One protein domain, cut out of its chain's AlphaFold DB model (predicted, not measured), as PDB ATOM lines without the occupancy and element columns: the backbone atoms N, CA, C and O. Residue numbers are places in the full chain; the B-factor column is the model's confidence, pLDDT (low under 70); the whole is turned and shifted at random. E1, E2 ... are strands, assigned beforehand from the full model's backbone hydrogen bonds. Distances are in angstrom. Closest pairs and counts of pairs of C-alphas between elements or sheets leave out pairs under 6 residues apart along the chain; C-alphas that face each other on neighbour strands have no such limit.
ATOM      1  N   THR A 398      -2.371  32.963 -29.551       98.31
ATOM      2  CA  THR A 398      -2.964  32.311 -28.375       98.31
ATOM      3  C   THR A 398      -2.310  32.832 -27.101       98.31
ATOM      4  O   THR A 398      -1.118  32.625 -26.866       98.31
ATOM      5  N   TYR A 399      -3.117  33.468 -26.256       98.31
ATOM      6  CA  TYR A 399      -2.763  33.947 -24.928       98.31
ATOM      7  C   TYR A 399      -3.090  32.858 -23.903       98.31
ATOM      8  O   TYR A 399      -4.239  32.702 -23.488       98.31
ATOM      9  N   VAL A 400      -2.080  32.083 -23.503       98.12
ATOM     10  CA  VAL A 400      -2.252  30.924 -22.611       98.12
ATOM     11  C   VAL A 400      -2.112  31.348 -21.154       98.12
ATOM     12  O   VAL A 400      -1.007  31.667 -20.706       98.12
ATOM     13  N   PHE A 401      -3.213  31.310 -20.405       97.56
ATOM     14  CA  PHE A 401      -3.263  31.600 -18.973       97.56
ATOM     15  C   PHE A 401      -3.000  30.338 -18.150       97.56
ATOM     16  O   PHE A 401      -3.558  29.271 -18.411       97.56
ATOM     17  N   THR A 402      -2.155  30.460 -17.124       90.12
ATOM     18  CA  THR A 402      -1.668  29.301 -16.356       90.12
ATOM     19  C   THR A 402      -1.926  29.440 -14.855       90.12
ATOM     20  O   THR A 402      -2.927  28.954 -14.337       90.12
ATOM     21  N   SER A 403      -1.044  30.093 -14.105       89.75
ATOM     22  CA  SER A 403      -1.157  30.166 -12.644       89.75
ATOM     23  C   SER A 403      -2.281  31.089 -12.169       89.75
ATOM     24  O   SER A 403      -2.877  30.839 -11.122       89.75
ATOM     25  N   SER A 404      -2.564  32.156 -12.919       93.81
ATOM     26  CA  SER A 404      -3.537  33.188 -12.555       93.81
ATOM     27  C   SER A 404      -3.940  34.046 -13.763       93.81
ATOM     28  O   SER A 404      -3.287  34.049 -14.802       93.81
ATOM     29  N   VAL A 405      -5.039  34.789 -13.613       94.81
ATOM     30  CA  VAL A 405      -5.664  35.681 -14.622       94.81
ATOM     31  C   VAL A 405      -4.832  36.908 -15.012       94.81
ATOM     32  O   VAL A 405      -5.221  37.696 -15.867       94.81
ATOM     33  N   ASP A 406      -3.683  37.089 -14.383       94.06
ATOM     34  CA  ASP A 406      -2.688  38.120 -14.658       94.06
ATOM     35  C   ASP A 406      -1.344  37.512 -15.109       94.06
ATOM     36  O   ASP A 406      -0.323  38.196 -15.144       94.06
ATOM     37  N   LYS A 407      -1.330  36.219 -15.464       94.38
ATOM     38  CA  LYS A 407      -0.149  35.483 -15.939       94.38
ATOM     39  C   LYS A 407      -0.508  34.691 -17.189       94.38
ATOM     40  O   LYS A 407      -1.051  33.587 -17.106       94.38
ATOM     41  N   PHE A 408      -0.168  35.255 -18.343       95.88
ATOM     42  CA  PHE A 408      -0.292  34.578 -19.626       95.88
ATOM     43  C   PHE A 408       1.042  34.523 -20.364       95.88
ATOM     44  O   PHE A 408       1.950  35.322 -20.119       95.88
ATOM     45  N   THR A 409       1.131  33.578 -21.294       95.75
ATOM     46  CA  THR A 409       2.248  33.466 -22.231       95.75
ATOM     47  C   THR A 409       1.749  33.487 -23.666       95.75
ATOM     48  O   THR A 409       0.644  33.027 -23.948       95.75
ATOM     49  N   VAL A 410       2.589  33.991 -24.562       94.94
ATOM     50  CA  VAL A 410       2.445  33.855 -26.012       94.94
ATOM     51  C   VAL A 410       3.678  33.100 -26.498       94.94
ATOM     52  O   VAL A 410       4.802  33.482 -26.172       94.94
ATOM     53  N   ASN A 411       3.491  31.988 -27.213       91.25
ATOM     54  CA  ASN A 411       4.588  31.102 -27.643       91.25
ATOM     55  C   ASN A 411       5.525  30.674 -26.488       91.25
ATOM     56  O   ASN A 411       6.745  30.613 -26.637       91.25
ATOM     57  N   GLY A 412       4.953  30.429 -25.303       89.94
ATOM     58  CA  GLY A 412       5.691  30.036 -24.097       89.94
ATOM     59  C   GLY A 412       6.501  31.156 -23.431       89.94
ATOM     60  O   GLY A 412       7.211  30.886 -22.465       89.94
ATOM     61  N   GLN A 413       6.406  32.398 -23.913       90.38
ATOM     62  CA  GLN A 413       7.066  33.565 -23.324       90.38
ATOM     63  C   GLN A 413       6.053  34.441 -22.585       90.38
ATOM     64  O   GLN A 413       5.015  34.807 -23.138       90.38
ATOM     65  N   SER A 414       6.352  34.794 -21.335       90.38
ATOM     66  CA  SER A 414       5.550  35.757 -20.572       90.38
ATOM     67  C   SER A 414       5.783  37.172 -21.088       90.38
ATOM     68  O   SER A 414       6.932  37.583 -21.244       90.38
ATOM     69  N   LEU A 415       4.708  37.942 -21.276       85.31
ATOM     70  CA  LEU A 415       4.812  39.358 -21.644       85.31
ATOM     71  C   LEU A 415       5.482  40.178 -20.531       85.31
ATOM     72  O   LEU A 415       6.382  40.970 -20.790       85.31
ATOM     73  N   ILE A 416       5.059  39.944 -19.286       91.12
ATOM     74  CA  ILE A 416       5.611  40.562 -18.082       91.12
ATOM     75  C   ILE A 416       6.066  39.451 -17.134       91.12
ATOM     76  O   ILE A 416       5.259  38.651 -16.657       91.12
ATOM     77  N   ASN A 417       7.364  39.405 -16.835       87.88
ATOM     78  CA  ASN A 417       7.923  38.448 -15.883       87.88
ATOM     79  C   ASN A 417       7.975  39.057 -14.475       87.88
ATOM     80  O   ASN A 417       8.863  39.848 -14.161       87.88
ATOM     81  N   THR A 418       7.008  38.704 -13.630       88.94
ATOM     82  CA  THR A 418       6.947  39.145 -12.230       88.94
ATOM     83  C   THR A 418       6.200  38.133 -11.370       88.94
ATOM     84  O   THR A 418       5.259  37.484 -11.838       88.94
ATOM     85  N   THR A 419       6.606  38.015 -10.106       87.44
ATOM     86  CA  THR A 419       5.930  37.202  -9.085       87.44
ATOM     87  C   THR A 419       4.765  37.931  -8.426       87.44
ATOM     88  O   THR A 419       3.937  37.285  -7.790       87.44
ATOM     89  N   ASP A 420       4.705  39.255  -8.561       87.25
ATOM     90  CA  ASP A 420       3.645  40.071  -7.977       87.25
ATOM     91  C   ASP A 420       2.351  39.910  -8.772       87.25
ATOM     92  O   ASP A 420       2.379  39.675  -9.983       87.25
ATOM     93  N   ASN A 421       1.208  40.064  -8.110       88.75
ATOM     94  CA  ASN A 421      -0.061  40.172  -8.819       88.75
ATOM     95  C   ASN A 421      -0.104  41.513  -9.559       88.75
ATOM     96  O   ASN A 421       0.263  42.535  -8.986       88.75
ATOM     97  N   ILE A 422      -0.573  41.535 -10.803       92.31
ATOM     98  CA  ILE A 422      -0.531  42.736 -11.646       92.31
ATOM     99  C   ILE A 422      -1.869  43.054 -12.296       92.31
ATOM    100  O   ILE A 422      -2.744  42.201 -12.456       92.31
ATOM    101  N   LYS A 423      -2.001  44.311 -12.719       92.56
ATOM    102  CA  LYS A 423      -2.908  44.680 -13.808       92.56
ATOM    103  C   LYS A 423      -2.097  44.825 -15.083       92.56
ATOM    104  O   LYS A 423      -1.029  45.434 -15.057       92.56
ATOM    105  N   GLN A 424      -2.597  44.279 -16.178       95.50
ATOM    106  CA  GLN A 424      -1.963  44.424 -17.486       95.50
ATOM    107  C   GLN A 424      -3.007  44.514 -18.595       95.50
ATOM    108  O   GLN A 424      -4.177  44.182 -18.382       95.50
ATOM    109  N   THR A 425      -2.572  44.923 -19.781       97.06
ATOM    110  CA  THR A 425      -3.428  45.042 -20.963       97.06
ATOM    111  C   THR A 425      -2.852  44.247 -22.124       97.06
ATOM    112  O   THR A 425      -1.674  44.384 -22.452       97.06
ATOM    113  N   ILE A 426      -3.695  43.437 -22.761       97.56
ATOM    114  CA  ILE A 426      -3.408  42.787 -24.035       97.56
ATOM    115  C   ILE A 426      -3.583  43.810 -25.158       97.56
ATOM    116  O   ILE A 426      -4.629  44.452 -25.275       97.56
ATOM    117  N   TRP A 427      -2.556  43.914 -25.993       97.31
ATOM    118  CA  TRP A 427      -2.627  44.488 -27.326       97.31
ATOM    119  C   TRP A 427      -2.343  43.385 -28.343       97.31
ATOM    120  O   TRP A 427      -1.426  42.584 -28.138       97.31
ATOM    121  N   ASP A 428      -3.122  43.380 -29.418       97.31
ATOM    122  CA  ASP A 428      -2.939  42.519 -30.577       97.31
ATOM    123  C   ASP A 428      -3.179  43.352 -31.849       97.31
ATOM    124  O   ASP A 428      -4.114  44.157 -31.907       97.31
ATOM    125  N   GLY A 429      -2.282  43.231 -32.829       95.44
ATOM    126  CA  GLY A 429      -2.315  43.985 -34.080       95.44
ATOM    127  C   GLY A 429      -3.286  43.429 -35.125       95.44
ATOM    128  O   GLY A 429      -3.588  44.140 -36.092       95.44
ATOM    129  N   GLY A 430      -3.785  42.205 -34.934       93.50
ATOM    130  CA  GLY A 430      -4.786  41.545 -35.764       93.50
ATOM    131  C   GLY A 430      -4.526  40.047 -35.904       93.50
ATOM    132  O   GLY A 430      -3.432  39.574 -35.665       93.50
ATOM    133  N   GLY A 431      -5.503  39.306 -36.412       95.94
ATOM    134  CA  GLY A 431      -5.428  37.851 -36.451       95.94
ATOM    135  C   GLY A 431      -6.788  37.262 -36.120       95.94
ATOM    136  O   GLY A 431      -7.809  37.941 -36.225       95.94
ATOM    137  N   THR A 432      -6.806  35.978 -35.789       95.75
ATOM    138  CA  THR A 432      -7.910  35.358 -35.059       95.75
ATOM    139  C   THR A 432      -7.344  34.809 -33.763       95.75
ATOM    140  O   THR A 432      -6.645  33.789 -33.762       95.75
ATOM    141  N   ASP A 433      -7.636  35.502 -32.674       97.88
ATOM    142  CA  ASP A 433      -6.876  35.416 -31.438       97.88
ATOM    143  C   ASP A 433      -7.658  34.685 -30.355       97.88
ATOM    144  O   ASP A 433      -8.889  34.654 -30.341       97.88
ATOM    145  N   THR A 434      -6.935  34.031 -29.450       98.62
ATOM    146  CA  THR A 434      -7.517  33.103 -28.478       98.62
ATOM    147  C   THR A 434      -7.070  33.430 -27.063       98.62
ATOM    148  O   THR A 434      -5.877  33.397 -26.765       98.62
ATOM    149  N   ILE A 435      -8.027  33.651 -26.159       98.69
ATOM    150  CA  ILE A 435      -7.792  33.499 -24.719       98.69
ATOM    151  C   ILE A 435      -7.895  32.012 -24.385       98.69
ATOM    152  O   ILE A 435      -8.974  31.425 -24.477       98.69
ATOM    153  N   ASP A 436      -6.791  31.399 -23.968       98.56
ATOM    154  CA  ASP A 436      -6.775  30.002 -23.538       98.56
ATOM    155  C   ASP A 436      -6.657  29.902 -22.012       98.56
ATOM    156  O   ASP A 436      -5.613  30.197 -21.427       98.56
ATOM    157  N   LEU A 437      -7.744  29.475 -21.361       98.12
ATOM    158  CA  LEU A 437      -7.826  29.271 -19.912       98.12
ATOM    159  C   LEU A 437      -7.785  27.788 -19.518       98.12
ATOM    160  O   LEU A 437      -8.055  27.449 -18.364       98.12
ATOM    161  N   LEU A 438      -7.455  26.879 -20.439       95.69
ATOM    162  CA  LEU A 438      -7.480  25.433 -20.205       95.69
ATOM    163  C   LEU A 438      -6.596  25.019 -19.019       95.69
ATOM    164  O   LEU A 438      -6.965  24.146 -18.218       95.69
ATOM    165  N   GLN A 439      -5.431  25.663 -18.904       93.50
ATOM    166  CA  GLN A 439      -4.446  25.414 -17.854       93.50
ATOM    167  C   GLN A 439      -4.653  26.282 -16.610       93.50
ATOM    168  O   GLN A 439      -4.052  25.973 -15.576       93.50
ATOM    169  N   LEU A 440      -5.540  27.283 -16.667       95.88
ATOM    170  CA  LEU A 440      -5.806  28.187 -15.555       95.88
ATOM    171  C   LEU A 440      -6.196  27.397 -14.297       95.88
ATOM    172  O   LEU A 440      -7.031  26.486 -14.346       95.88
ATOM    173  N   VAL A 441      -5.555  27.698 -13.163       93.44
ATOM    174  CA  VAL A 441      -5.873  27.083 -11.861       93.44
ATOM    175  C   VAL A 441      -7.372  27.246 -11.564       93.44
ATOM    176  O   VAL A 441      -7.979  28.230 -11.946       93.44
ATOM    177  N   GLY A 442      -8.010  26.251 -10.938       91.75
ATOM    178  CA  GLY A 442      -9.444  26.346 -10.639       91.75
ATOM    179  C   GLY A 442      -9.733  27.364  -9.531       91.75
ATOM    180  O   GLY A 442      -9.020  27.395  -8.529       91.75
ATOM    181  N   ASN A 443     -10.804  28.141  -9.678       92.94
ATOM    182  CA  ASN A 443     -11.305  29.085  -8.684       92.94
ATOM    183  C   ASN A 443     -12.745  28.722  -8.298       92.94
ATOM    184  O   ASN A 443     -13.624  28.622  -9.150       92.94
ATOM    185  N   THR A 444     -13.004  28.533  -7.004       91.75
ATOM    186  CA  THR A 444     -14.337  28.160  -6.502       91.75
ATOM    187  C   THR A 444     -15.384  29.252  -6.695       91.75
ATOM    188  O   THR A 444     -16.561  28.938  -6.828       91.75
ATOM    189  N   GLU A 445     -14.957  30.511  -6.740       91.62
ATOM    190  CA  GLU A 445     -15.803  31.679  -6.993       91.62
ATOM    191  C   GLU A 445     -15.960  31.988  -8.490       91.62
ATOM    192  O   GLU A 445     -16.740  32.866  -8.862       91.62
ATOM    193  N   GLY A 446     -15.215  31.285  -9.350       94.56
ATOM    194  CA  GLY A 446     -15.232  31.497 -10.792       94.56
ATOM    195  C   GLY A 446     -14.429  32.699 -11.276       94.56
ATOM    196  O   GLY A 446     -13.942  33.534 -10.502       94.56
ATOM    197  N   TYR A 447     -14.319  32.793 -12.596       97.25
ATOM    198  CA  TYR A 447     -13.710  33.916 -13.289       97.25
ATOM    199  C   TYR A 447     -14.748  34.762 -14.015       97.25
ATOM    200  O   TYR A 447     -15.708  34.259 -14.593       97.25
ATOM    201  N   ARG A 448     -14.515  36.072 -14.024       97.00
ATOM    202  CA  ARG A 448     -15.135  36.993 -14.963       97.00
ATOM    203  C   ARG A 448     -14.239  37.064 -16.189       97.00
ATOM    204  O   ARG A 448     -13.071  37.421 -16.063       97.00
ATOM    205  N   ILE A 449     -14.799  36.775 -17.356       98.38
ATOM    206  CA  ILE A 449     -14.104  36.793 -18.642       98.38
ATOM    207  C   ILE A 449     -14.880  37.739 -19.552       98.38
ATOM    208  O   ILE A 449     -16.005  37.438 -19.941       98.38
ATOM    209  N   ASP A 450     -14.320  38.909 -19.841       97.56
ATOM    210  CA  ASP A 450     -14.918  39.875 -20.763       97.56
ATOM    211  C   ASP A 450     -14.065  40.007 -22.016       97.56
ATOM    212  O   ASP A 450     -12.936  40.485 -21.929       97.56
ATOM    213  N   LEU A 451     -14.603  39.589 -23.159       97.56
ATOM    214  CA  LEU A 451     -13.902  39.681 -24.438       97.56
ATOM    215  C   LEU A 451     -14.094  41.043 -25.117       97.56
ATOM    216  O   LEU A 451     -13.534  41.271 -26.188       97.56
ATOM    217  N   ASN A 452     -14.916  41.938 -24.557       95.50
ATOM    218  CA  ASN A 452     -15.157  43.248 -25.156       95.50
ATOM    219  C   ASN A 452     -13.890  44.122 -25.133       95.50
ATOM    220  O   ASN A 452     -13.056  43.976 -24.241       95.50
ATOM    221  N   PRO A 453     -13.771  45.092 -26.053       92.12
ATOM    222  CA  PRO A 453     -12.862  46.230 -25.919       92.12
ATOM    223  C   PRO A 453     -12.921  46.863 -24.516       92.12
ATOM    224  O   PRO A 453     -13.995  47.256 -24.054       92.12
ATOM    225  N   GLY A 454     -11.784  46.948 -23.818       92.00
ATOM    226  CA  GLY A 454     -11.711  47.400 -22.418       92.00
ATOM    227  C   GLY A 454     -12.204  46.375 -21.385       92.00
ATOM    228  O   GLY A 454     -12.238  46.666 -20.188       92.00
ATOM    229  N   GLY A 455     -12.591  45.182 -21.831       93.19
ATOM    230  CA  GLY A 455     -13.052  44.070 -21.015       93.19
ATOM    231  C   GLY A 455     -11.961  43.551 -20.081       93.19
ATOM    232  O   GLY A 455     -10.773  43.624 -20.388       93.19
ATOM    233  N   PHE A 456     -12.374  43.053 -18.914       92.75
ATOM    234  CA  PHE A 456     -11.489  42.627 -17.835       92.75
ATOM    235  C   PHE A 456     -11.649  41.128 -17.546       92.75
ATOM    236  O   PHE A 456     -12.749  40.653 -17.251       92.75
ATOM    237  N   ILE A 457     -10.532  40.404 -17.567       96.94
ATOM    238  CA  ILE A 457     -10.395  39.006 -17.160       96.94
ATOM    239  C   ILE A 457      -9.841  38.982 -15.733       96.94
ATOM    240  O   ILE A 457      -8.710  39.406 -15.479       96.94
ATOM    241  N   THR A 458     -10.644  38.528 -14.771       95.56
ATOM    242  CA  THR A 458     -10.267  38.488 -13.347       95.56
ATOM    243  C   THR A 458     -11.080  37.448 -12.572       95.56
ATOM    244  O   THR A 458     -11.985  36.824 -13.116       95.56
ATOM    245  N   ASN A 459     -10.804  37.262 -11.283       93.00
ATOM    246  CA  ASN A 459     -11.686  36.477 -10.415       93.00
ATOM    247  C   ASN A 459     -13.038  37.192 -10.268       93.00
ATOM    248  O   ASN A 459     -13.071  38.397 -10.005       93.00
ATOM    249  N   SER A 460     -14.150  36.457 -10.338       89.81
ATOM    250  CA  SER A 460     -15.501  37.036 -10.254       89.81
ATOM    251  C   SER A 460     -15.723  37.843  -8.973       89.81
ATOM    252  O   SER A 460     -16.296  38.927  -9.012       89.81
ATOM    253  N   THR A 461     -15.211  37.354  -7.842       84.44
ATOM    254  CA  THR A 461     -15.276  38.035  -6.539       84.44
ATOM    255  C   THR A 461     -14.153  39.040  -6.315       84.44
ATOM    256  O   THR A 461     -14.061  39.614  -5.241       84.44
ATOM    257  N   VAL A 462     -13.254  39.263  -7.266       78.88
ATOM    258  CA  VAL A 462     -12.264  40.353  -7.171       78.88
ATOM    259  C   VAL A 462     -12.684  41.527  -8.037       78.88
ATOM    260  O   VAL A 462     -12.377  42.669  -7.688       78.88
ATOM    261  N   TYR A 463     -13.412  41.261  -9.125       80.00
ATOM    262  CA  TYR A 463     -14.005  42.303  -9.946       80.00
ATOM    263  C   TYR A 463     -14.805  43.256  -9.062       80.00
ATOM    264  O   TYR A 463     -15.715  42.829  -8.347       80.00
ATOM    265  N   ASP A 464     -14.449  44.540  -9.097       69.69
ATOM    266  CA  ASP A 464     -15.183  45.599  -8.409       69.69
ATOM    267  C   ASP A 464     -15.230  45.499  -6.864       69.69
ATOM    268  O   ASP A 464     -15.911  46.284  -6.201       69.69
ATOM    269  N   ASN A 465     -14.503  44.560  -6.251       75.25
ATOM    270  CA  ASN A 465     -14.527  44.366  -4.798       75.25
ATOM    271  C   ASN A 465     -13.604  45.313  -4.032       75.25
ATOM    272  O   ASN A 465     -13.679  45.379  -2.801       75.25
ATOM    273  N   THR A 466     -12.791  46.094  -4.740       69.50
ATOM    274  CA  THR A 466     -12.065  47.197  -4.126       69.50
ATOM    275  C   THR A 466     -12.766  48.512  -4.411       69.50
ATOM    276  O   THR A 466     -13.234  48.748  -5.520       69.50
ATOM    277  N   ASN A 467     -12.836  49.383  -3.406       74.81
ATOM    278  CA  ASN A 467     -13.486  50.679  -3.531       74.81
ATOM    279  C   ASN A 467     -12.493  51.815  -3.298       74.81
ATOM    280  O   ASN A 467     -11.606  51.707  -2.453       74.81
ATOM    281  N   TYR A 468     -12.702  52.920  -3.999       74.12
ATOM    282  CA  TYR A 468     -12.111  54.220  -3.697       74.12
ATOM    283  C   TYR A 468     -13.233  55.245  -3.567       74.12
ATOM    284  O   TYR A 468     -14.309  55.097  -4.151       74.12
ATOM    285  N   THR A 469     -13.003  56.277  -2.763       76.12
ATOM    286  CA  THR A 469     -14.020  57.284  -2.467       76.12
ATOM    287  C   THR A 469     -13.623  58.606  -3.100       76.12
ATOM    288  O   THR A 469     -12.612  59.190  -2.722       76.12
ATOM    289  N   VAL A 470     -14.456  59.127  -4.002       76.44
ATOM    290  CA  VAL A 470     -14.306  60.490  -4.529       76.44
ATOM    291  C   VAL A 470     -15.524  61.294  -4.106       76.44
ATOM    292  O   VAL A 470     -16.660  60.929  -4.403       76.44
ATOM    293  N   ASN A 471     -15.303  62.395  -3.382       81.38
ATOM    294  CA  ASN A 471     -16.368  63.286  -2.903       81.38
ATOM    295  C   ASN A 471     -17.476  62.578  -2.092       81.38
ATOM    296  O   ASN A 471     -18.645  62.954  -2.181       81.38
ATOM    297  N   GLY A 472     -17.115  61.559  -1.303       80.75
ATOM    298  CA  GLY A 472     -18.057  60.776  -0.493       80.75
ATOM    299  C   GLY A 472     -18.832  59.702  -1.265       80.75
ATOM    300  O   GLY A 472     -19.662  59.020  -0.672       80.75
ATOM    301  N   VAL A 473     -18.562  59.529  -2.564       83.69
ATOM    302  CA  VAL A 473     -19.145  58.467  -3.392       83.69
ATOM    303  C   VAL A 473     -18.123  57.353  -3.573       83.69
ATOM    304  O   VAL A 473     -16.984  57.617  -3.959       83.69
ATOM    305  N   ASN A 474     -18.533  56.117  -3.284       82.56
ATOM    306  CA  ASN A 474     -17.699  54.937  -3.479       82.56
ATOM    307  C   ASN A 474     -17.808  54.445  -4.918       82.56
ATOM    308  O   ASN A 474     -18.904  54.172  -5.412       82.56
ATOM    309  N   TYR A 475     -16.654  54.300  -5.551       81.69
ATOM    310  CA  TYR A 475     -16.489  53.742  -6.879       81.69
ATOM    311  C   TYR A 475     -15.704  52.450  -6.791       81.69
ATOM    312  O   TYR A 475     -14.853  52.289  -5.916       81.69
ATOM    313  N   LYS A 476     -16.009  51.535  -7.704       78.62
ATOM    314  CA  LYS A 476     -15.448  50.195  -7.713       78.62
ATOM    315  C   LYS A 476     -14.214  50.119  -8.611       78.62
ATOM    316  O   LYS A 476     -14.092  50.861  -9.585       78.62
ATOM    317  N   SER A 477     -13.282  49.250  -8.248       82.62
ATOM    318  CA  SER A 477     -12.094  48.893  -9.017       82.62
ATOM    319  C   SER A 477     -11.723  47.436  -8.730       82.62
ATOM    320  O   SER A 477     -12.266  46.792  -7.830       82.62
ATOM    321  N   THR A 478     -10.774  46.915  -9.497       85.56
ATOM    322  CA  THR A 478     -10.327  45.523  -9.427       85.56
ATOM    323  C   THR A 478      -8.910  45.491  -8.881       85.56
ATOM    324  O   THR A 478      -8.151  46.430  -9.082       85.56
ATOM    325  N   ARG A 479      -8.519  44.427  -8.181       84.44
ATOM    326  CA  ARG A 479      -7.168  44.320  -7.613       84.44
ATOM    327  C   ARG A 479      -6.105  43.924  -8.641       84.44
ATOM    328  O   ARG A 479      -5.055  44.545  -8.707       84.44
ATOM    329  N   PHE A 480      -6.381  42.908  -9.450       91.25
ATOM    330  CA  PHE A 480      -5.453  42.347 -10.436       91.25
ATOM    331  C   PHE A 480      -6.227  41.659 -11.566       91.25
ATOM    332  O   PHE A 480      -7.415  41.348 -11.418       91.25
ATOM    333  N   GLY A 481      -5.546  41.404 -12.677       93.94
ATOM    334  CA  GLY A 481      -6.075  40.701 -13.842       93.94
ATOM    335  C   GLY A 481      -5.635  41.347 -15.150       93.94
ATOM    336  O   GLY A 481      -4.760  42.213 -15.178       93.94
ATOM    337  N   THR A 482      -6.248  40.907 -16.240       97.06
ATOM    338  CA  THR A 482      -5.840  41.287 -17.594       97.06
ATOM    339  C   THR A 482      -6.983  41.984 -18.316       97.06
ATOM    340  O   THR A 482      -8.109  41.498 -18.301       97.06
ATOM    341  N   THR A 483      -6.697  43.116 -18.947       95.94
ATOM    342  CA  THR A 483      -7.635  43.839 -19.817       95.94
ATOM    343  C   THR A 483      -7.347  43.591 -21.287       95.94
ATOM    344  O   THR A 483      -6.232  43.212 -21.639       95.94
ATOM    345  N   ILE A 484      -8.328  43.850 -22.146       97.44
ATOM    346  CA  ILE A 484      -8.161  43.887 -23.603       97.44
ATOM    347  C   ILE A 484      -8.184  45.354 -24.053       97.44
ATOM    348  O   ILE A 484      -9.080  46.108 -23.670       97.44
ATOM    349  N   ALA A 485      -7.191  45.791 -24.831       96.75
ATOM    350  CA  ALA A 485      -7.158  47.144 -25.387       96.75
ATOM    351  C   ALA A 485      -8.364  47.410 -26.307       96.75
ATOM    352  O   ALA A 485      -8.910  46.493 -26.910       96.75
ATOM    353  N   TYR A 486      -8.774  48.674 -26.454       94.00
ATOM    354  CA  TYR A 486     -10.007  49.005 -27.185       94.00
ATOM    355  C   TYR A 486      -9.999  48.641 -28.678       94.00
ATOM    356  O   TYR A 486     -11.051  48.387 -29.255       94.00
ATOM    357  N   ASP A 487      -8.813  48.621 -29.278       89.44
ATOM    358  CA  ASP A 487      -8.600  48.354 -30.701       89.44
ATOM    359  C   ASP A 487      -8.045  46.940 -30.964       89.44
ATOM    360  O   ASP A 487      -7.688  46.636 -32.103       89.44
ATOM    361  N   ALA A 488      -7.950  46.103 -29.924       93.56
ATOM    362  CA  ALA A 488      -7.576  44.697 -30.031       93.56
ATOM    363  C   ALA A 488      -8.845  43.839 -30.112       93.56
ATOM    364  O   ALA A 488      -9.767  44.005 -29.309       93.56
ATOM    365  N   ASN A 489      -8.887  42.919 -31.071       91.75
ATOM    366  CA  ASN A 489      -9.982  41.968 -31.204       91.75
ATOM    367  C   ASN A 489      -9.528  40.617 -30.670       91.75
ATOM    368  O   ASN A 489      -8.413  40.204 -30.941       91.75
ATOM    369  N   ILE A 490     -10.381  39.962 -29.883       96.88
ATOM    370  CA  ILE A 490     -10.146  38.590 -29.442       96.88
ATOM    371  C   ILE A 490     -11.391  37.774 -29.764       96.88
ATOM    372  O   ILE A 490     -12.468  38.018 -29.211       96.88
ATOM    373  N   GLU A 491     -11.267  36.838 -30.692       97.62
ATOM    374  CA  GLU A 491     -12.391  36.083 -31.236       97.62
ATOM    375  C   GLU A 491     -12.677  34.838 -30.399       97.62
ATOM    376  O   GLU A 491     -13.833  34.498 -30.161       97.62
ATOM    377  N   ASN A 492     -11.647  34.164 -29.900       97.62
ATOM    378  CA  ASN A 492     -11.799  32.816 -29.373       97.62
ATOM    379  C   ASN A 492     -11.561  32.737 -27.862       97.62
ATOM    380  O   ASN A 492     -10.720  33.433 -27.289       97.62
ATOM    381  N   LEU A 493     -12.266  31.804 -27.223       98.62
ATOM    382  CA  LEU A 493     -12.104  31.462 -25.816       98.62
ATOM    383  C   LEU A 493     -12.053  29.941 -25.634       98.62
ATOM    384  O   LEU A 493     -12.979  29.225 -26.022       98.62
ATOM    385  N   VAL A 494     -11.014  29.453 -24.960       98.25
ATOM    386  CA  VAL A 494     -10.993  28.113 -24.356       98.25
ATOM    387  C   VAL A 494     -11.269  28.272 -22.865       98.25
ATOM    388  O   VAL A 494     -10.518  28.944 -22.159       98.25
ATOM    389  N   THR A 495     -12.368  27.696 -22.375       96.56
ATOM    390  CA  THR A 495     -12.852  27.966 -21.013       96.56
ATOM    391  C   THR A 495     -11.997  27.337 -19.916       96.56
ATOM    392  O   THR A 495     -11.296  26.336 -20.122       96.56
ATOM    393  N   SER A 496     -12.089  27.885 -18.702       96.19
ATOM    394  CA  SER A 496     -11.418  27.315 -17.535       96.19
ATOM    395  C   SER A 496     -12.155  26.065 -17.021       96.19
ATOM    396  O   SER A 496     -13.068  25.543 -17.658       96.19
ATOM    397  N   ARG A 497     -11.700  25.520 -15.888       95.06
ATOM    398  CA  ARG A 497     -12.383  24.429 -15.166       95.06
ATOM    399  C   ARG A 497     -13.341  24.919 -14.069       95.06
ATOM    400  O   ARG A 497     -13.879  24.103 -13.320       95.06
ATOM    401  N   SER A 498     -13.447  26.234 -13.905       96.06
ATOM    402  CA  SER A 498     -14.200  26.918 -12.849       96.06
ATOM    403  C   SER A 498     -15.611  27.257 -13.324       96.06
ATOM    404  O   SER A 498     -15.934  27.019 -14.470       96.06
ATOM    405  N   SER A 499     -16.474  27.769 -12.442       96.69
ATOM    406  CA  SER A 499     -17.813  28.236 -12.846       96.69
ATOM    407  C   SER A 499     -17.747  29.708 -13.248       96.69
ATOM    408  O   SER A 499     -17.797  30.578 -12.382       96.69
ATOM    409  N   ASP A 500     -17.588  29.984 -14.534       97.75
ATOM    410  CA  ASP A 500     -17.200  31.295 -15.046       97.75
ATOM    411  C   ASP A 500     -18.388  32.143 -15.524       97.75
ATOM    412  O   ASP A 500     -19.450  31.654 -15.906       97.75
ATOM    413  N   THR A 501     -18.208  33.463 -15.527       97.94
ATOM    414  CA  THR A 501     -19.116  34.421 -16.167       97.94
ATOM    415  C   THR A 501     -18.429  35.024 -17.384       97.94
ATOM    416  O   THR A 501     -17.457  35.768 -17.250       97.94
ATOM    417  N   ILE A 502     -18.954  34.721 -18.566       98.75
ATOM    418  CA  ILE A 502     -18.351  35.013 -19.866       98.75
ATOM    419  C   ILE A 502     -19.198  36.055 -20.600       98.75
ATOM    420  O   ILE A 502     -20.409  35.891 -20.744       98.75
ATOM    421  N   TYR A 503     -18.556  37.111 -21.092       98.31
ATOM    422  CA  TYR A 503     -19.170  38.159 -21.904       98.31
ATOM    423  C   TYR A 503     -18.510  38.168 -23.276       98.31
ATOM    424  O   TYR A 503     -17.320  38.463 -23.398       98.31
ATOM    425  N   LEU A 504     -19.298  37.825 -24.289       98.25
ATOM    426  CA  LEU A 504     -18.877  37.843 -25.684       98.25
ATOM    427  C   LEU A 504     -18.814  39.283 -26.206       98.25
ATOM    428  O   LEU A 504     -19.470  40.182 -25.655       98.25
ATOM    429  N   ASN A 505     -17.969  39.498 -27.212       95.25
ATOM    430  CA  ASN A 505     -17.833  40.784 -27.884       95.25
ATOM    431  C   ASN A 505     -18.676  40.813 -29.162       95.25
ATOM    432  O   ASN A 505     -19.483  39.927 -29.413       95.25
ATOM    433  N   ASN A 506     -18.557  41.889 -29.937       92.75
ATOM    434  CA  ASN A 506     -19.361  42.064 -31.149       92.75
ATOM    435  C   ASN A 506     -18.765  41.362 -32.385       92.75
ATOM    436  O   ASN A 506     -19.347  41.468 -33.466       92.75
ATOM    437  N   ASN A 507     -17.607  40.702 -32.255       92.06
ATOM    438  CA  ASN A 507     -17.034  39.876 -33.317       92.06
ATOM    439  C   ASN A 507     -17.661  38.474 -33.285       92.06
ATOM    440  O   ASN A 507     -18.394  38.130 -32.366       92.06
ATOM    441  N   ALA A 508     -17.380  37.656 -34.299       95.00
ATOM    442  CA  ALA A 508     -17.798  36.258 -34.300       95.00
ATOM    443  C   ALA A 508     -16.947  35.465 -33.298       95.00
ATOM    444  O   ALA A 508     -15.801  35.128 -33.600       95.00
ATOM    445  N   ASN A 509     -17.487  35.173 -32.113       98.12
ATOM    446  CA  ASN A 509     -16.748  34.471 -31.079       98.12
ATOM    447  C   ASN A 509     -16.829  32.945 -31.206       98.12
ATOM    448  O   ASN A 509     -17.905  32.376 -31.410       98.12
ATOM    449  N   PHE A 510     -15.703  32.256 -30.998       98.31
ATOM    450  CA  PHE A 510     -15.656  30.793 -30.900       98.31
ATOM    451  C   PHE A 510     -15.288  30.346 -29.484       98.31
ATOM    452  O   PHE A 510     -14.180  30.578 -29.003       98.31
ATOM    453  N   ILE A 511     -16.216  29.665 -28.813       98.50
ATOM    454  CA  ILE A 511     -16.068  29.219 -27.426       98.50
ATOM    455  C   ILE A 511     -15.921  27.700 -27.395       98.50
ATOM    456  O   ILE A 511     -16.761  26.985 -27.943       98.50
ATOM    457  N   SER A 512     -14.884  27.195 -26.727       96.94
ATOM    458  CA  SER A 512     -14.569  25.763 -26.635       96.94
ATOM    459  C   SER A 512     -14.012  25.360 -25.261       96.94
ATOM    460  O   SER A 512     -13.965  26.167 -24.337       96.94
ATOM    461  N   GLY A 513     -13.627  24.088 -25.098       91.69
ATOM    462  CA  GLY A 513     -13.126  23.530 -23.832       91.69
ATOM    463  C   GLY A 513     -14.158  22.712 -23.043       91.69
ATOM    464  O   GLY A 513     -13.813  22.083 -22.036       91.69
ATOM    465  N   TYR A 514     -15.415  22.661 -23.492       94.50
ATOM    466  CA  TYR A 514     -16.471  21.846 -22.884       94.50
ATOM    467  C   TYR A 514     -16.375  20.382 -23.308       94.50
ATOM    468  O   TYR A 514     -17.120  19.936 -24.178       94.50
ATOM    469  N   SER A 515     -15.481  19.626 -22.670       90.38
ATOM    470  CA  SER A 515     -15.209  18.222 -22.997       90.38
ATOM    471  C   SER A 515     -15.762  17.244 -21.967       90.38
ATOM    472  O   SER A 515     -15.758  17.519 -20.768       90.38
ATOM    473  N   SER A 516     -16.187  16.056 -22.411       85.94
ATOM    474  CA  SER A 516     -16.634  14.968 -21.519       85.94
ATOM    475  C   SER A 516     -15.527  14.433 -20.604       85.94
ATOM    476  O   SER A 516     -15.816  13.803 -19.586       85.94
ATOM    477  N   LYS A 517     -14.264  14.728 -20.929       88.06
ATOM    478  CA  LYS A 517     -13.073  14.319 -20.175       88.06
ATOM    479  C   LYS A 517     -12.606  15.356 -19.143       88.06
ATOM    480  O   LYS A 517     -11.612  15.113 -18.464       88.06
ATOM    481  N   ARG A 518     -13.271  16.515 -19.033       88.75
ATOM    482  CA  ARG A 518     -12.810  17.646 -18.213       88.75
ATOM    483  C   ARG A 518     -13.954  18.255 -17.406       88.75
ATOM    484  O   ARG A 518     -15.029  18.500 -17.941       88.75
ATOM    485  N   LEU A 519     -13.696  18.556 -16.132       90.44
ATOM    486  CA  LEU A 519     -14.572  19.412 -15.331       90.44
ATOM    487  C   LEU A 519     -14.523  20.839 -15.891       90.44
ATOM    488  O   LEU A 519     -13.436  21.390 -16.045       90.44
ATOM    489  N   THR A 520     -15.682  21.423 -16.180       88.88
ATOM    490  CA  THR A 520     -15.798  22.773 -16.752       88.88
ATOM    491  C   THR A 520     -16.571  23.731 -15.860       88.88
ATOM    492  O   THR A 520     -16.666  24.890 -16.203       88.88
ATOM    493  N   GLY A 521     -17.152  23.266 -14.750       93.88
ATOM    494  CA  GLY A 521     -17.946  24.127 -13.873       93.88
ATOM    495  C   GLY A 521     -19.286  24.564 -14.482       93.88
ATOM    496  O   GLY A 521     -19.750  24.035 -15.494       93.88
ATOM    497  N   ASN A 522     -19.974  25.468 -13.786       96.50
ATOM    498  CA  ASN A 522     -21.263  26.014 -14.200       96.50
ATOM    499  C   ASN A 522     -21.072  27.409 -14.797       96.50
ATOM    500  O   ASN A 522     -21.110  28.398 -14.068       96.50
ATOM    501  N   ASP A 523     -20.900  27.472 -16.108       98.44
ATOM    502  CA  ASP A 523     -20.619  28.719 -16.804       98.44
ATOM    503  C   ASP A 523     -21.894  29.463 -17.188       98.44
ATOM    504  O   ASP A 523     -22.933  28.865 -17.490       98.44
ATOM    505  N   VAL A 524     -21.805  30.789 -17.228       98.56
ATOM    506  CA  VAL A 524     -22.855  31.679 -17.725       98.56
ATOM    507  C   VAL A 524     -22.292  32.511 -18.868       98.56
ATOM    508  O   VAL A 524     -21.301  33.211 -18.685       98.56
ATOM    509  N   ILE A 525     -22.937  32.462 -20.032       98.69
ATOM    510  CA  ILE A 525     -22.515  33.181 -21.239       98.69
ATOM    511  C   ILE A 525     -23.534  34.274 -21.557       98.69
ATOM    512  O   ILE A 525     -24.722  33.992 -21.726       98.69
ATOM    513  N   PHE A 526     -23.055  35.510 -21.666       98.25
ATOM    514  CA  PHE A 526     -23.815  36.695 -22.050       98.25
ATOM    515  C   PHE A 526     -23.466  37.148 -23.470       98.25
ATOM    516  O   PHE A 526     -22.364  36.904 -23.958       98.25
ATOM    517  N   ASN A 527     -24.403  37.874 -24.086       95.94
ATOM    518  CA  ASN A 527     -24.246  38.562 -25.372       95.94
ATOM    519  C   ASN A 527     -23.999  37.654 -26.589       95.94
ATOM    520  O   ASN A 527     -23.509  38.132 -27.601       95.94
ATOM    521  N   GLY A 528     -24.367  36.371 -26.524       95.88
ATOM    522  CA  GLY A 528     -24.284  35.487 -27.688       95.88
ATOM    523  C   GLY A 528     -25.265  35.873 -28.797       95.88
ATOM    524  O   GLY A 528     -26.440  36.145 -28.545       95.88
ATOM    525  N   THR A 529     -24.778  35.850 -30.031       95.69
ATOM    526  CA  THR A 529     -25.458  36.234 -31.270       95.69
ATOM    527  C   THR A 529     -25.338  35.137 -32.326       95.69
ATOM    528  O   THR A 529     -24.599  34.172 -32.163       95.69
ATOM    529  N   SER A 530     -26.014  35.293 -33.465       95.94
ATOM    530  CA  SER A 530     -25.914  34.333 -34.580       95.94
ATOM    531  C   SER A 530     -24.540  34.243 -35.255       95.94
ATOM    532  O   SER A 530     -24.330  33.325 -36.048       95.94
ATOM    533  N   GLN A 531     -23.613  35.157 -34.953       95.81
ATOM    534  CA  GLN A 531     -22.227  35.085 -35.426       95.81
ATOM    535  C   GLN A 531     -21.354  34.180 -34.547       95.81
ATOM    536  O   GLN A 531     -20.306  33.718 -34.992       95.81
ATOM    537  N   ASP A 532     -21.799  33.885 -33.327       98.38
ATOM    538  CA  ASP A 532     -21.012  33.153 -32.345       98.38
ATOM    539  C   ASP A 532     -21.219  31.645 -32.464       98.38
ATOM    540  O   ASP A 532     -22.289  31.151 -32.839       98.38
ATOM    541  N   THR A 533     -20.193  30.886 -32.090       97.94
ATOM    542  CA  THR A 533     -20.232  29.427 -32.028       97.94
ATOM    543  C   THR A 533     -19.778  28.925 -30.663       97.94
ATOM    544  O   THR A 533     -18.641  29.127 -30.249       97.94
ATOM    545  N   LEU A 534     -20.657  28.184 -29.991       98.00
ATOM    546  CA  LEU A 534     -20.361  27.414 -28.789       98.00
ATOM    547  C   LEU A 534     -20.109  25.946 -29.159       98.00
ATOM    548  O   LEU A 534     -21.032  25.196 -29.497       98.00
ATOM    549  N   ARG A 535     -18.849  25.519 -29.072       96.25
ATOM    550  CA  ARG A 535     -18.404  24.138 -29.267       96.25
ATOM    551  C   ARG A 535     -18.567  23.356 -27.962       96.25
ATOM    552  O   ARG A 535     -17.852  23.578 -26.987       96.25
ATOM    553  N   VAL A 536     -19.483  22.392 -27.970       93.75
ATOM    554  CA  VAL A 536     -19.709  21.451 -26.868       93.75
ATOM    555  C   VAL A 536     -19.211  20.078 -27.313       93.75
ATOM    556  O   VAL A 536     -19.843  19.411 -28.126       93.75
ATOM    557  N   GLU A 537     -18.072  19.622 -26.801       91.12
ATOM    558  CA  GLU A 537     -17.425  18.361 -27.197       91.12
ATOM    559  C   GLU A 537     -18.079  17.130 -26.539       91.12
ATOM    560  O   GLU A 537     -17.435  16.255 -25.954       91.12
ATOM    561  N   TYR A 538     -19.402  17.066 -26.643       89.56
ATOM    562  CA  TYR A 538     -20.250  15.969 -26.205       89.56
ATOM    563  C   TYR A 538     -21.031  15.429 -27.405       89.56
ATOM    564  O   TYR A 538     -21.274  16.143 -28.382       89.56
ATOM    565  N   ASP A 539     -21.467  14.173 -27.328       88.81
ATOM    566  CA  ASP A 539     -22.609  13.736 -28.133       88.81
ATOM    567  C   ASP A 539     -23.844  14.531 -27.674       88.81
ATOM    568  O   ASP A 539     -24.055  14.704 -26.473       88.81
ATOM    569  N   VAL A 540     -24.672  14.997 -28.612       88.25
ATOM    570  CA  VAL A 540     -25.908  15.729 -28.296       88.25
ATOM    571  C   VAL A 540     -26.815  14.950 -27.333       88.25
ATOM    572  O   VAL A 540     -27.462  15.547 -26.482       88.25
ATOM    573  N   LYS A 541     -26.819  13.611 -27.394       89.56
ATOM    574  CA  LYS A 541     -27.598  12.741 -26.496       89.56
ATOM    575  C   LYS A 541     -27.067  12.715 -25.063       89.56
ATOM    576  O   LYS A 541     -27.800  12.322 -24.159       89.56
ATOM    577  N   ALA A 542     -25.805  13.089 -24.859       89.56
ATOM    578  CA  ALA A 542     -25.184  13.182 -23.542       89.56
ATOM    579  C   ALA A 542     -25.412  14.553 -22.879       89.56
ATOM    580  O   ALA A 542     -25.034  14.732 -21.721       89.56
ATOM    581  N   VAL A 543     -26.026  15.507 -23.590       93.75
ATOM    582  CA  VAL A 543     -26.323  16.849 -23.086       93.75
ATOM    583  C   VAL A 543     -27.823  17.004 -22.886       93.75
ATOM    584  O   VAL A 543     -28.606  16.924 -23.829       93.75
ATOM    585  N   THR A 544     -28.232  17.287 -21.652       94.00
ATOM    586  CA  THR A 544     -29.630  17.634 -21.369       94.00
ATOM    587  C   THR A 544     -29.807  19.136 -21.534       94.00
ATOM    588  O   THR A 544     -29.174  19.909 -20.815       94.00
ATOM    589  N   SER A 545     -30.677  19.563 -22.447       96.00
ATOM    590  CA  SER A 545     -31.061  20.967 -22.591       96.00
ATOM    591  C   SER A 545     -32.357  21.275 -21.836       96.00
ATOM    592  O   SER A 545     -33.263  20.449 -21.734       96.00
ATOM    593  N   SER A 546     -32.445  22.476 -21.275       93.44
ATOM    594  CA  SER A 546     -33.647  22.989 -20.613       93.44
ATOM    595  C   SER A 546     -33.722  24.503 -20.766       93.44
ATOM    596  O   SER A 546     -32.693  25.170 -20.823       93.44
ATOM    597  N   GLN A 547     -34.932  25.049 -20.827       96.69
ATOM    598  CA  GLN A 547     -35.158  26.490 -20.879       96.69
ATOM    599  C   GLN A 547     -35.452  27.028 -19.474       96.69
ATOM    600  O   GLN A 547     -36.265  26.452 -18.749       96.69
ATOM    601  N   ILE A 548     -34.818  28.140 -19.100       95.06
ATOM    602  CA  ILE A 548     -35.068  28.858 -17.842       95.06
ATOM    603  C   ILE A 548     -35.383  30.313 -18.195       95.06
ATOM    604  O   ILE A 548     -34.490  31.098 -18.491       95.06
ATOM    605  N   GLY A 549     -36.666  30.682 -18.208       96.00
ATOM    606  CA  GLY A 549     -37.074  31.990 -18.733       96.00
ATOM    607  C   GLY A 549     -36.690  32.134 -20.211       96.00
ATOM    608  O   GLY A 549     -37.084  31.299 -21.024       96.00
ATOM    609  N   ASN A 550     -35.908  33.161 -20.553       96.19
ATOM    610  CA  ASN A 550     -35.363  33.350 -21.906       96.19
ATOM    611  C   ASN A 550     -34.002  32.669 -22.118       96.19
ATOM    612  O   ASN A 550     -33.452  32.747 -23.213       96.19
ATOM    613  N   ASP A 551     -33.461  31.993 -21.107       97.88
ATOM    614  CA  ASP A 551     -32.131  31.397 -21.164       97.88
ATOM    615  C   ASP A 551     -32.189  29.932 -21.602       97.88
ATOM    616  O   ASP A 551     -33.136  29.200 -21.288       97.88
ATOM    617  N   LEU A 552     -31.131  29.479 -22.270       98.25
ATOM    618  CA  LEU A 552     -30.887  28.069 -22.552       98.25
ATOM    619  C   LEU A 552     -29.866  27.520 -21.561       98.25
ATOM    620  O   LEU A 552     -28.750  28.021 -21.465       98.25
ATOM    621  N   ARG A 553     -30.219  26.439 -20.871       98.38
ATOM    622  CA  ARG A 553     -29.310  25.691 -20.009       98.38
ATOM    623  C   ARG A 553     -28.949  24.348 -20.632       98.38
ATOM    624  O   ARG A 553     -29.834  23.532 -20.881       98.38
ATOM    625  N   LEU A 554     -27.655  24.098 -20.800       97.88
ATOM    626  CA  LEU A 554     -27.074  22.820 -21.212       97.88
ATOM    627  C   LEU A 554     -26.428  22.139 -20.003       97.88
ATOM    628  O   LEU A 554     -25.606  22.741 -19.320       97.88
ATOM    629  N   ILE A 555     -26.788  20.890 -19.720       97.06
ATOM    630  CA  ILE A 555     -26.235  20.099 -18.614       97.06
ATOM    631  C   ILE A 555     -25.236  19.096 -19.180       97.06
ATOM    632  O   ILE A 555     -25.604  18.272 -20.017       97.06
ATOM    633  N   LEU A 556     -24.001  19.138 -18.684       95.00
ATOM    634  CA  LEU A 556     -22.863  18.353 -19.169       95.00
ATOM    635  C   LEU A 556     -22.550  17.173 -18.227       95.00
ATOM    636  O   LEU A 556     -21.402  16.912 -17.869       95.00
ATOM    637  N   GLY A 557     -23.590  16.483 -17.754       91.31
ATOM    638  CA  GLY A 557     -23.458  15.429 -16.744       91.31
ATOM    639  C   GLY A 557     -22.865  15.950 -15.428       91.31
ATOM    640  O   GLY A 557     -23.330  16.952 -14.888       91.31
ATOM    641  N   SER A 558     -21.845  15.265 -14.904       90.31
ATOM    642  CA  SER A 558     -21.123  15.671 -13.687       90.31
ATOM    643  C   SER A 558     -20.076  16.761 -13.918       90.31
ATOM    644  O   SER A 558     -19.526  17.274 -12.947       90.31
ATOM    645  N   ASN A 559     -19.772  17.100 -15.174       93.56
ATOM    646  CA  ASN A 559     -18.688  18.026 -15.497       93.56
ATOM    647  C   ASN A 559     -19.100  19.498 -15.378       93.56
ATOM    648  O   ASN A 559     -18.226  20.359 -15.290       93.56
ATOM    649  N   GLY A 560     -20.405  19.786 -15.347       95.38
ATOM    650  CA  GLY A 560     -20.902  21.145 -15.187       95.38
ATOM    651  C   GLY A 560     -22.154  21.468 -15.993       95.38
ATOM    652  O   GLY A 560     -22.918  20.583 -16.398       95.38
ATOM    653  N   SER A 561     -22.378  22.758 -16.223       97.00
ATOM    654  CA  SER A 561     -23.456  23.249 -17.081       97.00
ATOM    655  C   SER A 561     -23.097  24.571 -17.749       97.00
ATOM    656  O   SER A 561     -22.192  25.260 -17.304       97.00
ATOM    657  N   ILE A 562     -23.817  24.912 -18.814       98.69
ATOM    658  CA  ILE A 562     -23.685  26.184 -19.528       98.69
ATOM    659  C   ILE A 562     -25.053  26.852 -19.521       98.69
ATOM    660  O   ILE A 562     -26.030  26.245 -19.968       98.69
ATOM    661  N   LEU A 563     -25.142  28.079 -19.021       98.44
ATOM    662  CA  LEU A 563     -26.332  28.918 -19.105       98.44
ATOM    663  C   LEU A 563     -26.093  30.031 -20.128       98.44
ATOM    664  O   LEU A 563     -25.397  31.002 -19.850       98.44
ATOM    665  N   VAL A 564     -26.689  29.895 -21.307       98.56
ATOM    666  CA  VAL A 564     -26.656  30.916 -22.355       98.56
ATOM    667  C   VAL A 564     -27.811  31.884 -22.137       98.56
ATOM    668  O   VAL A 564     -28.985  31.512 -22.246       98.56
ATOM    669  N   LYS A 565     -27.466  33.124 -21.811       97.81
ATOM    670  CA  LYS A 565     -28.412  34.185 -21.479       97.81
ATOM    671  C   LYS A 565     -29.146  34.688 -22.714       97.81
ATOM    672  O   LYS A 565     -28.553  34.816 -23.780       97.81
ATOM    673  N   ASP A 566     -30.444  34.943 -22.556       96.56
ATOM    674  CA  ASP A 566     -31.326  35.520 -23.584       96.56
ATOM    675  C   ASP A 566     -31.397  34.740 -24.913       96.56
ATOM    676  O   ASP A 566     -31.884  35.254 -25.922       96.56
ATOM    677  N   TYR A 567     -31.004  33.461 -24.911       97.62
ATOM    678  CA  TYR A 567     -31.025  32.586 -26.085       97.62
ATOM    679  C   TYR A 567     -32.393  32.573 -26.791       97.62
ATOM    680  O   TYR A 567     -32.479  32.628 -28.012       97.62
ATOM    681  N   TYR A 568     -33.496  32.530 -26.048       96.06
ATOM    682  CA  TYR A 568     -34.848  32.491 -26.615       96.06
ATOM    683  C   TYR A 568     -35.478  33.874 -26.833       96.06
ATOM    684  O   TYR A 568     -36.597  33.944 -27.340       96.06
ATOM    685  N   LEU A 569     -34.788  34.970 -26.486       94.94
ATOM    686  CA  LEU A 569     -35.320  36.330 -26.632       94.94
ATOM    687  C   LEU A 569     -35.414  36.759 -28.106       94.94
ATOM    688  O   LEU A 569     -36.386  37.400 -28.501       94.94
ATOM    689  N   ASN A 570     -34.428  36.381 -28.925       91.75
ATOM    690  CA  ASN A 570     -34.422  36.616 -30.369       91.75
ATOM    691  C   ASN A 570     -33.935  35.368 -31.116       91.75
ATOM    692  O   ASN A 570     -32.741  35.178 -31.331       91.75
ATOM    693  N   THR A 571     -34.871  34.537 -31.575       91.19
ATOM    694  CA  THR A 571     -34.566  33.257 -32.239       91.19
ATOM    695  C   THR A 571     -33.827  33.396 -33.570       91.19
ATOM    696  O   THR A 571     -33.271  32.419 -34.056       91.19
ATOM    697  N   SER A 572     -33.817  34.587 -34.179       92.94
ATOM    698  CA  SER A 572     -33.037  34.858 -35.397       92.94
ATOM    699  C   SER A 572     -31.577  35.223 -35.114       92.94
ATOM    700  O   SER A 572     -30.773  35.251 -36.038       92.94
ATOM    701  N   ASN A 573     -31.235  35.481 -33.849       92.88
ATOM    702  CA  ASN A 573     -29.910  35.915 -33.424       92.88
ATOM    703  C   ASN A 573     -29.318  35.009 -32.333       92.88
ATOM    704  O   ASN A 573     -28.679  35.487 -31.404       92.88
ATOM    705  N   GLN A 574     -29.574  33.705 -32.411       95.81
ATOM    706  CA  GLN A 574     -29.094  32.725 -31.439       95.81
ATOM    707  C   GLN A 574     -27.656  32.300 -31.716       95.81
ATOM    708  O   GLN A 574     -27.345  31.946 -32.851       95.81
ATOM    709  N   ILE A 575     -26.836  32.221 -30.665       97.25
ATOM    710  CA  ILE A 575     -25.533  31.544 -30.725       97.25
ATOM    711  C   ILE A 575     -25.671  30.126 -31.274       97.25
ATOM    712  O   ILE A 575     -26.548  29.356 -30.870       97.25
ATOM    713  N   LYS A 576     -24.787  29.765 -32.203       97.00
ATOM    714  CA  LYS A 576     -24.763  28.435 -32.803       97.00
ATOM    715  C   LYS A 576     -24.132  27.444 -31.831       97.00
ATOM    716  O   LYS A 576     -23.000  27.629 -31.401       97.00
ATOM    717  N   ILE A 577     -24.824  26.349 -31.535       96.75
ATOM    718  CA  ILE A 577     -24.305  25.290 -30.656       96.75
ATOM    719  C   ILE A 577     -23.890  24.091 -31.505       96.75
ATOM    720  O   ILE A 577     -24.682  23.585 -32.301       96.75
ATOM    721  N   VAL A 578     -22.647  23.636 -31.338       92.06
ATOM    722  CA  VAL A 578     -22.062  22.542 -32.125       92.06
ATOM    723  C   VAL A 578     -21.614  21.405 -31.212       92.06
ATOM    724  O   VAL A 578     -20.704  21.572 -30.402       92.06
ATOM    725  N   TYR A 579     -22.212  20.227 -31.402       88.88
ATOM    726  CA  TYR A 579     -21.876  18.974 -30.718       88.88
ATOM    727  C   TYR A 579     -20.944  18.092 -31.567       88.88
ATOM    728  O   TYR A 579     -20.940  18.213 -32.795       88.88
ATOM    729  N   ASN A 580     -20.212  17.152 -30.955       79.06
ATOM    730  CA  ASN A 580     -19.294  16.243 -31.674       79.06
ATOM    731  C   ASN A 580     -19.985  15.394 -32.752       79.06
ATOM    732  O   ASN A 580     -19.392  15.122 -33.792       79.06
TER     733      ASN A 580
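Overview. This is residues 398 to 580 of the 751 residues of the protein "Protease" of Aphanothece sacrum FPU1 (UniProt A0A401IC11). Two long sheets lie face to face, and much of the chain winds between them in stacked turns, alternating from one sheet to the other; the hairpin E7 and E8 sticks out from this body like an arm. At the other end, E15 and E16 extend the larger sheet. The printed part has 183 residues and 18 named strands, E1 to E18 in chain order, with no named helix. The sheets run E3 E9 E6 E5 E11 E13 E17 E16 E15 and E2 E1 E4 E10 E12 E14 E18, both mixed. The class is all strand, though strands hold 78 residues, under half; the whole is compact, with a radius of gyration of the C-alphas of 16.7 A and spans of 50 by 43 by 32 A.

Arrangement. E1, residues 398 to 401, and E2, residues 408 to 410, form a hairpin, with N 400 and O 409 within hydrogen-bond range at 2.9 A. E3, residues 423 to 426, an edge strand, is parallel to E9, residues 481 to 484, at 30 degrees; N 426 and O 483 are 2.8 A apart. E4, residues 434 to 436, is parallel to E1 at 25 degrees, with N 399 to O 434 at 2.8 A. E5, residues 447 to 450, and E6, residues 456 to 459, form a hairpin, with N 448 to O 458 at 2.8 A. The hairpin of E7, residues 466 to 470, and E8, residues 473 to 477, has N 468 to O 475 at 2.9 A; both are apart from E6 and E9. E10, residues 492 to 494, is parallel to E12, residues 510 to 515, at 14 degrees, with N 493 to O 510 at 2.9 A. E11, residues 501 to 503, is parallel to E5 at 5 degrees, with N 449 to O 501 at 2.8 A. E15, residues 544 to 548, E16, residues 551 to 555, and E17, residues 560 to 564, form a meander, each strand the antiparallel neighbour of the one before, with N 546 to O 553 and N 554 to O 562 both at 2.8 A.

Along the chain. E1 begins at C-alpha 398, (-2.964, 32.311, -28.375). E13, residues 521 to 526, is 16.1 A long and E12 14.9 A; E14, residues 533 to 537, measures 12.4 A. E18, residues 576 to 579, ends at C-alpha 579, (-21.876, 18.974, -30.718).

Size, cuts and confidence. The C-alphas farthest apart, those of Asn 471 and Lys 541, are 56.9 A apart. The printed part has no cut. The links E2 to E3 and E17 to E18 are long. The mean pLDDT of the printed part is 92.9; residues 464 and 466 are under 70.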